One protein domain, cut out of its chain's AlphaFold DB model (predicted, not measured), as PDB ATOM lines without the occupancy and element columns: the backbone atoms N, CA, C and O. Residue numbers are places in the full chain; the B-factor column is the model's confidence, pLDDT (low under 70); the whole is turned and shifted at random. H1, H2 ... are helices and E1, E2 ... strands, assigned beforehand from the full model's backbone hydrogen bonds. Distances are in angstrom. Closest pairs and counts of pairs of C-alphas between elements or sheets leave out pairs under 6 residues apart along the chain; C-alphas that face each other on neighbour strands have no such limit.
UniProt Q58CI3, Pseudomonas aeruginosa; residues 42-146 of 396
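AT A GLANCE: This is residues 42 to 146 of the 396 residues of a protein of Pseudomonas aeruginosa (UniProt Q58CI3). A long, twisted sheet of three strands, E1, E2 and E3, curls round one long helix, H1, on one of its faces. Beyond one end of this body lies the short helix H2, where residues 109 to 114 stick out, and near the other end sits the small hairpin E4 and E5. The 105 printed residues include two named helices and five named strands, in the order H1 E1 E2 H2 E3 E4 E5; both sheets, E1 - E2 - E3 and E4 - E5, are antiparallel, and the class is mixed. The whole is a loose rod, radius of gyration of the C-alphas 16.8 A, spanning 56 by 25 by 21 A.

HOW THE PARTS SIT: Start at residues 42 to 43, paired antiparallel with residues 126 to 127 of E3, residues 117 to 128. Next, H1, residues 54 to 69, is on the sheet of E1, residues 75 to 84, E2, residues 91 to 100, and E3: two layers, a helix on one face of a sheet. Its closest C-alphas to E1 are Lys 55 and Ala 82, 5.3 A. E1 and E2 form a hairpin at 163 degrees, with N 81 and O 95 at 2.9 A. E2 and E3 are antiparallel at 153 degrees, with N 94 and O 123 at 2.8 A. H2, residues 104 to 110, is not on the sheet. Last, E4, residues 136 to 138, and E5, residues 143 to 145, form a hairpin at 134 degrees, with N 136 and O 145 at 2.9 A. In H1 every O i to N i+4 pair is within hydrogen-bond range; in H2, 2 of 3 are.

IN THESE COORDINATES: Find C-alpha 54 at (87.515, 35.351, 151.907); H1 runs 23.0 A from there. E1, 26.0 A long, bends by 60 degrees at residue 78; E2 covers 28.9 A and E3 32.9 A. E5 ends at C-alpha 145, (88.188, 46.706, 144.872).

THE WHOLE: The C-alphas farthest apart, Val 109 and Thr 133, are 56.5 A apart. The printed part has no cut and no long link. Look for pLDDT under 70 at residues 70 to 72, 87, 101 to 116 and 120 to 122.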
ATOM      1  N   TRP A  42      90.631  39.643 155.697       94.75
ATOM      2  CA  TRP A  42      90.109  38.393 156.207       94.75
ATOM      3  C   TRP A  42      91.144  37.705 157.070       94.75
ATOM      4  O   TRP A  42      92.327  37.655 156.740       94.75
ATOM      5  N   ASP A  43      90.669  37.162 158.176       93.88
ATOM      6  CA  ASP A  43      91.449  36.413 159.141       93.88
ATOM      7  C   ASP A  43      90.880  34.996 159.235       93.88
ATOM      8  O   ASP A  43      89.670  34.793 159.402       93.88
ATOM      9  N   ASN A  44      91.761  34.005 159.111       91.44
ATOM     10  CA  ASN A  44      91.414  32.596 159.265       91.44
ATOM     11  C   ASN A  44      91.575  32.093 160.714       91.44
ATOM     12  O   ASN A  44      91.150  30.976 161.020       91.44
ATOM     13  N   GLY A  45      92.152  32.911 161.601       88.25
ATOM     14  CA  GLY A  45      92.377  32.648 163.019       88.25
ATOM     15  C   GLY A  45      93.527  31.685 163.317       88.25
ATOM     16  O   GLY A  45      93.534  31.083 164.391       88.25
ATOM     17  N   LEU A  46      94.443  31.454 162.369       85.50
ATOM     18  CA  LEU A  46      95.396  30.335 162.428       85.50
ATOM     19  C   LEU A  46      96.857  30.760 162.278       85.50
ATOM     20  O   LEU A  46      97.718  30.178 162.932       85.50
ATOM     21  N   ASP A  47      97.132  31.739 161.424       87.00
ATOM     22  CA  ASP A  47      98.489  32.168 161.056       87.00
ATOM     23  C   ASP A  47      98.765  33.649 161.362       87.00
ATOM     24  O   ASP A  47      99.912  34.086 161.291       87.00
ATOM     25  N   GLY A  48      97.736  34.418 161.737       87.94
ATOM     26  CA  GLY A  48      97.846  35.860 161.967       87.94
ATOM     27  C   GLY A  48      98.108  36.667 160.690       87.94
ATOM     28  O   GLY A  48      98.459  37.845 160.778       87.94
ATOM     29  N   ILE A  49      97.956  36.051 159.516       92.81
ATOM     30  CA  ILE A  49      98.127  36.689 158.216       92.81
ATOM     31  C   ILE A  49      96.814  37.371 157.828       92.81
ATOM     32  O   ILE A  49      95.719  36.847 158.032       92.81
ATOM     33  N   LYS A  50      96.936  38.570 157.257       94.50
ATOM     34  CA  LYS A  50      95.809  39.340 156.731       94.50
ATOM     35  C   LYS A  50      95.606  38.995 155.263       94.50
ATOM     36  O   LYS A  50      96.502  39.214 154.451       94.50
ATOM     37  N   TYR A  51      94.431  38.481 154.928       94.31
ATOM     38  CA  TYR A  51      94.095  38.076 153.568       94.31
ATOM     39  C   TYR A  51      93.198  39.115 152.884       94.31
ATOM     40  O   TYR A  51      92.288  39.638 153.519       94.31
ATOM     41  N   PRO A  52      93.384  39.401 151.587       91.56
ATOM     42  CA  PRO A  52      92.614  40.441 150.897       91.56
ATOM     43  C   PRO A  52      91.162  40.039 150.591       91.56
ATOM     44  O   PRO A  52      90.332  40.892 150.303       91.56
ATOM     45  N   SER A  53      90.838  38.742 150.634       93.44
ATOM     46  CA  SER A  53      89.519  38.215 150.272       93.44
ATOM     47  C   SER A  53      89.187  36.943 151.063       93.44
ATOM     48  O   SER A  53      90.105  36.253 151.536       93.44
ATOM     49  N   PRO A  54      87.899  36.563 151.187       93.94
ATOM     50  CA  PRO A  54      87.515  35.351 151.907       93.94
ATOM     51  C   PRO A  54      88.062  34.100 151.212       93.94
ATOM     52  O   PRO A  54      88.478  33.148 151.869       93.94
ATOM     53  N   LYS A  55      88.138  34.114 149.873       93.25
ATOM     54  CA  LYS A  55      88.723  33.025 149.084       93.25
ATOM     55  C   LYS A  55      90.212  32.848 149.383       93.25
ATOM     56  O   LYS A  55      90.641  31.713 149.557       93.25
ATOM     57  N   ALA A  56      90.975  33.939 149.484       94.38
ATOM     58  CA  ALA A  56      92.394  33.881 149.836       94.38
ATOM     59  C   ALA A  56      92.601  33.310 151.251       94.38
ATOM     60  O   ALA A  56      93.420  32.412 151.437       94.38
ATOM     61  N   ALA A  57      91.794  33.745 152.224       94.38
ATOM     62  CA  ALA A  57      91.839  33.203 153.582       94.38
ATOM     63  C   ALA A  57      91.506  31.701 153.627       94.38
ATOM     64  O   ALA A  57      92.182  30.933 154.313       94.38
ATOM     65  N   CYS A  58      90.487  31.261 152.880       93.56
ATOM     66  CA  CYS A  58      90.153  29.843 152.767       93.56
ATOM     67  C   CYS A  58      91.237  29.035 152.033       93.56
ATOM     68  O   CYS A  58      91.469  27.880 152.389       93.56
ATOM     69  N   GLN A  59      91.916  29.616 151.040       94.31
ATOM     70  CA  GLN A  59      93.021  28.954 150.342       94.31
ATOM     71  C   GLN A  59      94.199  28.702 151.287       94.31
ATOM     72  O   GLN A  59      94.715  27.594 151.325       94.31
ATOM     73  N   ALA A  60      94.540  29.651 152.158       93.50
ATOM     74  CA  ALA A  60      95.578  29.421 153.162       93.50
ATOM     75  C   ALA A  60      95.245  28.265 154.127       93.50
ATOM     76  O   ALA A  60      96.128  27.525 154.570       93.50
ATOM     77  N   VAL A  61      93.957  28.060 154.433       90.56
ATOM     78  CA  VAL A  61      93.504  26.878 155.187       90.56
ATOM     79  C   VAL A  61      93.775  25.594 154.401       90.56
ATOM     80  O   VAL A  61      94.220  24.613 155.001       90.56
ATOM     81  N   VAL A  62      93.522  25.599 153.087       91.06
ATOM     82  CA  VAL A  62      93.835  24.474 152.196       91.06
ATOM     83  C   VAL A  62      95.325  24.172 152.224       91.06
ATOM     84  O   VAL A  62      95.695  23.059 152.594       91.06
ATOM     85  N   ASP A  63      96.154  25.172 151.937       91.12
ATOM     86  CA  ASP A  63      97.603  25.024 151.809       91.12
ATOM     87  C   ASP A  63      98.212  24.440 153.089       91.12
ATOM     88  O   ASP A  63      99.014  23.504 153.058       91.12
ATOM     89  N   ARG A  64      97.764  24.919 154.255       88.25
ATOM     90  CA  ARG A  64      98.212  24.384 155.543       88.25
ATOM     91  C   ARG A  64      97.758  22.940 155.771       88.25
ATOM     92  O   ARG A  64      98.524  22.138 156.312       88.25
ATOM     93  N   ASN A  65      96.512  22.606 155.438       86.56
ATOM     94  CA  ASN A  65      95.997  21.247 155.620       86.56
ATOM     95  C   ASN A  65      96.777  20.250 154.749       86.56
ATOM     96  O   ASN A  65      97.168  19.194 155.241       86.56
ATOM     97  N   GLU A  66      97.053  20.609 153.495       87.00
ATOM     98  CA  GLU A  66      97.842  19.786 152.574       87.00
ATOM     99  C   GLU A  66      99.304  19.669 153.019       87.00
ATOM    100  O   GLU A  66      99.850  18.565 153.060       87.00
ATOM    101  N   ALA A  67      99.917  20.772 153.462       86.75
ATOM    102  CA  ALA A  67     101.268  20.759 154.024       86.75
ATOM    103  C   ALA A  67     101.371  19.854 155.266       86.75
ATOM    104  O   ALA A  67     102.353  19.131 155.436       86.75
ATOM    105  N   SER A  68     100.336  19.840 156.112       83.19
ATOM    106  CA  SER A  68     100.269  18.959 157.289       83.19
ATOM    107  C   SER A  68     100.111  17.483 156.902       83.19
ATOM    108  O   SER A  68     100.577  16.598 157.618       83.19
ATOM    109  N   ALA A  69      99.465  17.206 155.768       76.31
ATOM    110  CA  ALA A  69      99.179  15.860 155.284       76.31
ATOM    111  C   ALA A  69     100.331  15.220 154.497       76.31
ATOM    112  O   ALA A  69     100.383  13.990 154.389       76.31
ATOM    113  N   ALA A  70     101.263  16.034 153.988       69.25
ATOM    114  CA  ALA A  70     102.368  15.614 153.125       69.25
ATOM    115  C   ALA A  70     103.223  14.471 153.708       69.25
ATOM    116  O   ALA A  70     103.776  13.673 152.955       69.25
ATOM    117  N   ASN A  71     103.285  14.342 155.038       65.50
ATOM    118  CA  ASN A  71     104.101  13.339 155.732       65.50
ATOM    119  C   ASN A  71     103.348  12.057 156.127       65.50
ATOM    120  O   ASN A  71     103.926  11.188 156.779       65.50
ATOM    121  N   SER A  72     102.054  11.925 155.820       68.31
ATOM    122  CA  SER A  72     101.272  10.745 156.223       68.31
ATOM    123  C   SER A  72     100.331  10.267 155.127       68.31
ATOM    124  O   SER A  72     100.524   9.186 154.580       68.31
ATOM    125  N   TYR A  73      99.335  11.078 154.777       70.88
ATOM    126  CA  TYR A  73      98.288  10.713 153.827       70.88
ATOM    127  C   TYR A  73      98.064  11.884 152.872       70.88
ATOM    128  O   TYR A  73      97.208  12.722 153.149       70.88
ATOM    129  N   PRO A  74      98.834  11.984 151.774       77.31
ATOM    130  CA  PRO A  74      98.743  13.134 150.890       77.31
ATOM    131  C   PRO A  74      97.356  13.189 150.239       77.31
ATOM    132  O   PRO A  74      96.889  12.229 149.617       77.31
ATOM    133  N   PHE A  75      96.700  14.332 150.391       81.88
ATOM    134  CA  PHE A  75      95.418  14.670 149.786       81.88
ATOM    135  C   PHE A  75      95.466  16.098 149.274       81.88
ATOM    136  O   PHE A  75      96.254  16.897 149.773       81.88
ATOM    137  N   HIS A  76      94.669  16.384 148.252       85.50
ATOM    138  CA  HIS A  76      94.665  17.657 147.542       85.50
ATOM    139  C   HIS A  76      93.233  18.156 147.377       85.50
ATOM    140  O   HIS A  76      92.302  17.362 147.195       85.50
ATOM    141  N   ALA A  77      93.039  19.464 147.491       85.31
ATOM    142  CA  ALA A  77      91.755  20.110 147.316       85.31
ATOM    143  C   ALA A  77      91.375  20.093 145.835       85.31
ATOM    144  O   ALA A  77      92.094  20.586 144.971       85.31
ATOM    145  N   THR A  78      90.209  19.531 145.535       85.38
ATOM    146  CA  THR A  78      89.654  19.482 144.174       85.38
ATOM    147  C   THR A  78      88.680  20.621 143.918       85.38
ATOM    148  O   THR A  78      88.436  20.994 142.772       85.38
ATOM    149  N   ARG A  79      88.108  21.184 144.985       85.81
ATOM    150  CA  ARG A  79      87.216  22.336 144.920       85.81
ATOM    151  C   ARG A  79      87.270  23.115 146.224       85.81
ATOM    152  O   ARG A  79      87.180  22.535 147.302       85.81
ATOM    153  N   LEU A  80      87.330  24.433 146.097       90.38
ATOM    154  CA  LEU A  80      87.198  25.382 147.193       90.38
ATOM    155  C   LEU A  80      86.086  26.377 146.854       90.38
ATOM    156  O   LEU A  80      86.037  26.926 145.753       90.38
ATOM    157  N   THR A  81      85.186  26.619 147.800       90.25
ATOM    158  CA  THR A  81      84.178  27.678 147.714       90.25
ATOM    159  C   THR A  81      84.177  28.466 149.020       90.25
ATOM    160  O   THR A  81      84.197  27.880 150.099       90.25
ATOM    161  N   ALA A  82      84.191  29.793 148.914       91.56
ATOM    162  CA  ALA A  82      84.044  30.702 150.041       91.56
ATOM    163  C   ALA A  82      82.695  31.409 149.899       91.56
ATOM    164  O   ALA A  82      82.451  32.062 148.885       91.56
ATOM    165  N   THR A  83      81.808  31.243 150.874       90.94
ATOM    166  CA  THR A  83      80.440  31.777 150.829       90.94
ATOM    167  C   THR A  83      80.230  32.725 151.993       90.94
ATOM    168  O   THR A  83      80.419  32.317 153.134       90.94
ATOM    169  N   LEU A  84      79.825  33.966 151.731       90.44
ATOM    170  CA  LEU A  84      79.414  34.905 152.779       90.44
ATOM    171  C   LEU A  84      78.144  34.375 153.461       90.44
ATOM    172  O   LEU A  84      77.199  33.976 152.782       90.44
ATOM    173  N   ILE A  85      78.145  34.307 154.792       87.88
ATOM    174  CA  ILE A  85      77.098  33.609 155.565       87.88
ATOM    175  C   ILE A  85      76.342  34.496 156.554       87.88
ATOM    176  O   ILE A  85      75.371  34.029 157.148       87.88
ATOM    177  N   ASP A  86      76.758  35.742 156.760       79.75
ATOM    178  CA  ASP A  86      76.113  36.661 157.694       79.75
ATOM    179  C   ASP A  86      75.531  37.901 156.991       79.75
ATOM    180  O   ASP A  86      76.066  38.357 155.980       79.75
ATOM    181  N   PRO A  87      74.460  38.507 157.542       68.56
ATOM    182  CA  PRO A  87      73.880  39.734 156.988       68.56
ATOM    183  C   PRO A  87      74.851  40.921 156.996       68.56
ATOM    184  O   PRO A  87      74.707  41.840 156.198       68.56
ATOM    185  N   GLY A  88      75.827  40.909 157.912       71.75
ATOM    186  CA  GLY A  88      76.883  41.918 157.999       71.75
ATOM    187  C   GLY A  88      78.047  41.691 157.033       71.75
ATOM    188  O   GLY A  88      78.937  42.539 156.983       71.75
ATOM    189  N   GLN A  89      78.054  40.573 156.295       77.50
ATOM    190  CA  GLN A  89      79.120  40.153 155.378       77.50
ATOM    191  C   GLN A  89      80.517  40.203 156.014       77.50
ATOM    192  O   GLN A  89      81.516  40.544 155.375       77.50
ATOM    193  N   ASN A  90      80.576  39.879 157.303       88.81
ATOM    194  CA  ASN A  90      81.785  39.810 158.106       88.81
ATOM    195  C   ASN A  90      82.254  38.374 158.329       88.81
ATOM    196  O   ASN A  90      83.295  38.167 158.947       88.81
ATOM    197  N   ALA A  91      81.505  37.380 157.857       91.88
ATOM    198  CA  ALA A  91      81.835  35.976 157.991       91.88
ATOM    199  C   ALA A  91      81.643  35.251 156.658       91.88
ATOM    200  O   ALA A  91      80.605  35.362 156.006       91.88
ATOM    201  N   ALA A  92      82.634  34.443 156.288       92.69
ATOM    202  CA  ALA A  92      82.551  33.550 155.146       92.69
ATOM    203  C   ALA A  92      82.825  32.111 155.579       92.69
ATOM    204  O   ALA A  92      83.767  31.827 156.320       92.69
ATOM    205  N   ARG A  93      81.995  31.186 155.101       91.94
ATOM    206  CA  ARG A  93      82.194  29.747 155.246       91.94
ATOM    207  C   ARG A  93      83.088  29.240 154.124       91.94
ATOM    208  O   ARG A  93      82.798  29.473 152.953       91.94
ATOM    209  N   CYS A  94      84.129  28.504 154.490       92.75
ATOM    210  CA  CYS A  94      84.933  27.718 153.567       92.75
ATOM    211  C   CYS A  94      84.315  26.321 153.416       92.75
ATOM    212  O   CYS A  94      84.245  25.556 154.386       92.75
ATOM    213  N   ASP A  95      83.903  25.991 152.197       90.44
ATOM    214  CA  ASP A  95      83.475  24.660 151.777       90.44
ATOM    215  C   ASP A  95      84.584  24.056 150.897       90.44
ATOM    216  O   ASP A  95      84.827  24.517 149.777       90.44
ATOM    217  N   ILE A  96      85.304  23.062 151.432       88.81
ATOM    218  CA  ILE A  96      86.488  22.467 150.794       88.81
ATOM    219  C   ILE A  96      86.234  20.989 150.493       88.81
ATOM    220  O   ILE A  96      85.863  20.219 151.381       88.81
ATOM    221  N   HIS A  97      86.481  20.575 149.252       86.06
ATOM    222  CA  HIS A  97      86.461  19.175 148.832       86.06
ATOM    223  C   HIS A  97      87.878  18.662 148.627       86.06
ATOM    224  O   HIS A  97      88.626  19.234 147.837       86.06
ATOM    225  N   TYR A  98      88.219  17.562 149.296       84.56
ATOM    226  CA  TYR A  98      89.520  16.909 149.189       84.56
ATOM    227  C   TYR A  98      89.411  15.547 148.501       84.56
ATOM    228  O   TYR A  98      88.408  14.841 148.629       84.56
ATOM    229  N   ALA A  99      90.478  15.170 147.801       81.62
ATOM    230  CA  ALA A  99      90.698  13.831 147.270       81.62
ATOM    231  C   ALA A  99      92.118  13.354 147.613       81.62
ATOM    232  O   ALA A  99      93.058  14.147 147.630       81.62
ATOM    233  N   TYR A 100      92.293  12.061 147.884       77.75
ATOM    234  CA  TYR A 100      93.617  11.487 148.151       77.75
ATOM    235  C   TYR A 100      94.471  11.399 146.879       77.75
ATOM    236  O   TYR A 100      93.957  11.107 145.802       77.75
ATOM    237  N   GLN A 101      95.788  11.591 147.013       69.00
ATOM    238  CA  GLN A 101      96.725  11.515 145.884       69.00
ATOM    239  C   GLN A 101      97.197  10.100 145.531       69.00
ATOM    240  O   GLN A 101      97.668   9.884 144.416       69.00
ATOM    241  N   GLN A 102      97.127   9.132 146.450       64.75
ATOM    242  CA  GLN A 102      97.739   7.819 146.224       64.75
ATOM    243  C   GLN A 102      96.749   6.752 145.745       64.75
ATOM    244  O   GLN A 102      95.842   6.347 146.465       64.75
ATOM    245  N   ASN A 103      97.028   6.281 144.527       53.78
ATOM    246  CA  ASN A 103      96.783   4.958 143.949       53.78
ATOM    247  C   ASN A 103      95.522   4.224 144.449       53.78
ATOM    248  O   ASN A 103      95.555   3.518 145.461       53.78
ATOM    249  N   GLU A 104      94.434   4.312 143.672       53.53
ATOM    250  CA  GLU A 104      93.142   3.657 143.950       53.53
ATOM    251  C   GLU A 104      93.250   2.159 144.312       53.53
ATOM    252  O   GLU A 104      92.349   1.607 144.945       53.53
ATOM    253  N   ALA A 105      94.336   1.492 143.904       54.62
ATOM    254  CA  ALA A 105      94.568   0.067 144.101       54.62
ATOM    255  C   ALA A 105      94.942  -0.333 145.542       54.62
ATOM    256  O   ALA A 105      94.526  -1.398 145.984       54.62
ATOM    257  N   ILE A 106      95.697   0.482 146.290       54.50
ATOM    258  CA  ILE A 106      96.171   0.107 147.642       54.50
ATOM    259  C   ILE A 106      95.077   0.364 148.686       54.50
ATOM    260  O   ILE A 106      94.813  -0.477 149.546       54.50
ATOM    261  N   TRP A 107      94.364   1.485 148.561       53.91
ATOM    262  CA  TRP A 107      93.284   1.854 149.480       53.91
ATOM    263  C   TRP A 107      92.063   0.933 149.385       53.91
ATOM    264  O   TRP A 107      91.501   0.579 150.418       53.91
ATOM    265  N   LYS A 108      91.702   0.454 148.182       50.91
ATOM    266  CA  LYS A 108      90.638  -0.557 148.014       50.91
ATOM    267  C   LYS A 108      90.926  -1.865 148.754       50.91
ATOM    268  O   LYS A 108      89.987  -2.546 149.152       50.91
ATOM    269  N   VAL A 109      92.202  -2.226 148.906       58.69
ATOM    270  CA  VAL A 109      92.614  -3.465 149.582       58.69
ATOM    271  C   VAL A 109      92.580  -3.299 151.099       58.69
ATOM    272  O   VAL A 109      92.211  -4.236 151.802       58.69
ATOM    273  N   GLN A 110      92.940  -2.120 151.610       60.56
ATOM    274  CA  GLN A 110      93.058  -1.895 153.050       60.56
ATOM    275  C   GLN A 110      91.762  -1.380 153.700       60.56
ATOM    276  O   GLN A 110      91.491  -1.724 154.848       60.56
ATOM    277  N   PHE A 111      90.946  -0.603 152.976       60.94
ATOM    278  CA  PHE A 111      89.702  -0.014 153.483       60.94
ATOM    279  C   PHE A 111      88.623   0.071 152.381       60.94
ATOM    280  O   PHE A 111      88.404   1.138 151.803       60.94
ATOM    281  N   PRO A 112      87.933  -1.040 152.069       59.66
ATOM    282  CA  PRO A 112      86.966  -1.105 150.967       59.66
ATOM    283  C   PRO A 112      85.748  -0.177 151.128       59.66
ATOM    284  O   PRO A 112      85.172   0.229 150.121       59.66
ATOM    285  N   ASP A 113      85.402   0.203 152.362       64.44
ATOM    286  CA  ASP A 113      84.245   1.057 152.674       64.44
ATOM    287  C   ASP A 113      84.600   2.547 152.855       64.44
ATOM    288  O   ASP A 113      83.732   3.364 153.169       64.44
ATOM    289  N   TYR A 114      85.873   2.931 152.697       59.28
ATOM    290  CA  TYR A 114      86.309   4.305 152.963       59.28
ATOM    291  C   TYR A 114      86.056   5.230 151.758       59.28
ATOM    292  O   TYR A 114      86.393   4.871 150.623       59.28
ATOM    293  N   PRO A 115      85.474   6.430 151.957       66.56
ATOM    294  CA  PRO A 115      85.108   7.305 150.849       66.56
ATOM    295  C   PRO A 115      86.351   7.871 150.143       66.56
ATOM    296  O   PRO A 115      87.276   8.377 150.777       66.56
ATOM    297  N   LYS A 116      86.361   7.809 148.801       67.75
ATOM    298  CA  LYS A 116      87.463   8.295 147.941       67.75
ATOM    299  C   LYS A 116      87.696   9.812 148.029       67.75
ATOM    300  O   LYS A 116      88.767  10.295 147.663       67.75
ATOM    301  N   SER A 117      86.691  10.553 148.476       71.31
ATOM    302  CA  SER A 117      86.718  11.995 148.688       71.31
ATOM    303  C   SER A 117      85.886  12.346 149.911       71.31
ATOM    304  O   SER A 117      84.972  11.613 150.294       71.31
ATOM    305  N   TRP A 118      86.194  13.480 150.530       76.12
ATOM    306  CA  TRP A 118      85.393  14.010 151.624       76.12
ATOM    307  C   TRP A 118      85.301  15.525 151.534       76.12
ATOM    308  O   TRP A 118      86.155  16.207 150.957       76.12
ATOM    309  N   THR A 119      84.242  16.043 152.139       71.94
ATOM    310  CA  THR A 119      84.033  17.473 152.302       71.94
ATOM    311  C   THR A 119      84.474  17.864 153.700       71.94
ATOM    312  O   THR A 119      83.915  17.396 154.690       71.94
ATOM    313  N   TYR A 120      85.464  18.744 153.784       69.44
ATOM    314  CA  TYR A 120      85.768  19.464 155.010       69.44
ATOM    315  C   TYR A 120      85.007  20.788 154.953       69.44
ATOM    316  O   TYR A 120      85.533  21.826 154.551       69.44
ATOM    317  N   ALA A 121      83.714  20.723 155.265       62.31
ATOM    318  CA  ALA A 121      82.895  21.914 155.418       62.31
ATOM    319  C   ALA A 121      83.147  22.507 156.806       62.31
ATOM    320  O   ALA A 121      83.329  21.767 157.766       62.31
ATOM    321  N   SER A 122      83.086  23.834 156.906       62.94
ATOM    322  CA  SER A 122      82.952  24.588 158.160       62.94
ATOM    323  C   SER A 122      84.234  25.036 158.873       62.94
ATOM    324  O   SER A 122      84.318  25.008 160.103       62.94
ATOM    325  N   ARG A 123      85.207  25.579 158.135       83.94
ATOM    326  CA  ARG A 123      85.985  26.701 158.696       83.94
ATOM    327  C   ARG A 123      85.266  27.999 158.341       83.94
ATOM    328  O   ARG A 123      84.867  28.180 157.196       83.94
ATOM    329  N   VAL A 124      85.072  28.863 159.331       90.69
ATOM    330  CA  VAL A 124      84.573  30.226 159.122       90.69
ATOM    331  C   VAL A 124      85.767  31.165 159.216       90.69
ATOM    332  O   VAL A 124      86.547  31.065 160.164       90.69
ATOM    333  N   VAL A 125      85.918  32.025 158.217       93.12
ATOM    334  CA  VAL A 125      86.881  33.130 158.196       93.12
ATOM    335  C   VAL A 125      86.128  34.431 158.450       93.12
ATOM    336  O   VAL A 125      84.942  34.528 158.123       93.12
ATOM    337  N   PHE A 126      86.796  35.414 159.047       93.50
ATOM    338  CA  PHE A 126      86.155  36.652 159.490       93.50
ATOM    339  C   PHE A 126      86.802  37.877 158.862       93.50
ATOM    340  O   PHE A 126      88.027  37.976 158.825       93.50
ATOM    341  N   ARG A 127      85.976  38.826 158.428       94.50
ATOM    342  CA  ARG A 127      86.419  40.147 157.998       94.50
ATOM    343  C   ARG A 127      86.720  41.023 159.209       94.50
ATOM    344  O   ARG A 127      85.959  41.058 160.176       94.50
ATOM    345  N   LYS A 128      87.817  41.757 159.123       92.31
ATOM    346  CA  LYS A 128      88.285  42.775 160.063       92.31
ATOM    347  C   LYS A 128      88.700  44.020 159.276       92.31
ATOM    348  O   LYS A 128      88.670  44.001 158.049       92.31
ATOM    349  N   GLY A 129      89.072  45.086 159.977       90.62
ATOM    350  CA  GLY A 129      89.322  46.401 159.382       90.62
ATOM    351  C   GLY A 129      88.082  47.293 159.425       90.62
ATOM    352  O   GLY A 129      87.027  46.896 159.928       90.62
ATOM    353  N   ASN A 130      88.228  48.526 158.952       88.81
ATOM    354  CA  ASN A 130      87.210  49.571 159.074       88.81
ATOM    355  C   ASN A 130      86.893  50.301 157.757       88.81
ATOM    356  O   ASN A 130      86.026  51.175 157.757       88.81
ATOM    357  N   GLY A 131      87.534  49.944 156.641       87.94
ATOM    358  CA  GLY A 131      87.271  50.568 155.346       87.94
ATOM    359  C   GLY A 131      88.130  50.004 154.223       87.94
ATOM    360  O   GLY A 131      88.838  49.028 154.416       87.94
ATOM    361  N   CYS A 132      88.066  50.622 153.049       87.31
ATOM    362  CA  CYS A 132      89.063  50.446 151.995       87.31
ATOM    363  C   CYS A 132      89.800  51.778 151.848       87.31
ATOM    364  O   CYS A 132      89.152  52.809 151.674       87.31
ATOM    365  N   THR A 133      91.126  51.767 151.957       84.00
ATOM    366  CA  THR A 133      91.977  52.953 151.779       84.00
ATOM    367  C   THR A 133      91.956  53.391 150.322       84.00
ATOM    368  O   THR A 133      91.840  54.580 150.036       84.00
ATOM    369  N   GLU A 134      91.996  52.425 149.403       75.56
ATOM    370  CA  GLU A 134      91.814  52.646 147.972       75.56
ATOM    371  C   GLU A 134      90.568  51.895 147.487       75.56
ATOM    372  O   GLU A 134      90.474  50.671 147.600       75.56
ATOM    373  N   GLY A 135      89.605  52.642 146.942       77.88
ATOM    374  CA  GLY A 135      88.431  52.088 146.272       77.88
ATOM    375  C   GLY A 135      87.241  51.765 147.168       77.88
ATOM    376  O   GLY A 135      87.005  52.419 148.185       77.88
ATOM    377  N   VAL A 136      86.428  50.803 146.732       84.38
ATOM    378  CA  VAL A 136      85.119  50.493 147.320       84.38
ATOM    379  C   VAL A 136      85.086  49.033 147.748       84.38
ATOM    380  O   VAL A 136      85.589  48.146 147.061       84.38
ATOM    381  N   TYR A 137      84.490  48.766 148.909       86.12
ATOM    382  CA  TYR A 137      84.294  47.395 149.358       86.12
ATOM    383  C   TYR A 137      83.214  46.717 148.515       86.12
ATOM    384  O   TYR A 137      82.045  47.103 148.574       86.12
ATOM    385  N   ASN A 138      83.598  45.680 147.778       85.19
ATOM    386  CA  ASN A 138      82.663  44.827 147.071       85.19
ATOM    387  C   ASN A 138      82.050  43.830 148.061       85.19
ATOM    388  O   ASN A 138      82.709  42.918 148.568       85.19
ATOM    389  N   THR A 139      80.767  44.030 148.337       84.44
ATOM    390  CA  THR A 139      79.960  43.249 149.277       84.44
ATOM    391  C   THR A 139      79.683  41.825 148.804       84.44
ATOM    392  O   THR A 139      79.464  40.947 149.633       84.44
ATOM    393  N   GLU A 140      79.721  41.567 147.499       83.69
ATOM    394  CA  GLU A 140      79.477  40.242 146.922       83.69
ATOM    395  C   GLU A 140      80.732  39.368 146.965       83.69
ATOM    396  O   GLU A 140      80.679  38.201 147.360       83.69
ATOM    397  N   LEU A 141      81.878  39.940 146.594       84.75
ATOM    398  CA  LEU A 141      83.171  39.252 146.599       84.75
ATOM    399  C   LEU A 141      83.837  39.256 147.977       84.75
ATOM    400  O   LEU A 141      84.729  38.451 148.251       84.75
ATOM    401  N   GLY A 142      83.397  40.158 148.850       87.25
ATOM    402  CA  GLY A 142      83.937  40.343 150.181       87.25
ATOM    403  C   GLY A 142      85.350  40.922 150.178       87.25
ATOM    404  O   GLY A 142      86.164  40.518 150.995       87.25
ATOM    405  N   GLN A 143      85.698  41.813 149.256       89.19
ATOM    406  CA  GLN A 143      87.061  42.349 149.136       89.19
ATOM    407  C   GLN A 143      87.041  43.835 148.782       89.19
ATOM    408  O   GLN A 143      86.066  44.326 148.217       89.19
ATOM    409  N   CYS A 144      88.114  44.553 149.111       88.00
ATOM    410  CA  CYS A 144      88.310  45.903 148.593       88.00
ATOM    411  C   CYS A 144      88.658  45.830 147.109       88.00
ATOM    412  O   CYS A 144      89.607  45.143 146.724       88.00
ATOM    413  N   GLU A 145      87.891  46.532 146.285       83.19
ATOM    414  CA  GLU A 145      88.188  46.706 144.872       83.19
ATOM    415  C   GLU A 145      88.719  48.108 144.656       83.19
ATOM    416  O   GLU A 145      88.111  49.082 145.103       83.19
ATOM    417  N   ALA A 146      89.850  48.202 143.959       71.75
ATOM    418  CA  ALA A 146      90.343  49.483 143.484       71.75
ATOM    419  C   ALA A 146      89.230  50.178 142.675       71.75
ATOM    420  O   ALA A 146      88.467  49.491 141.984       71.75
TER     421      ALA A 146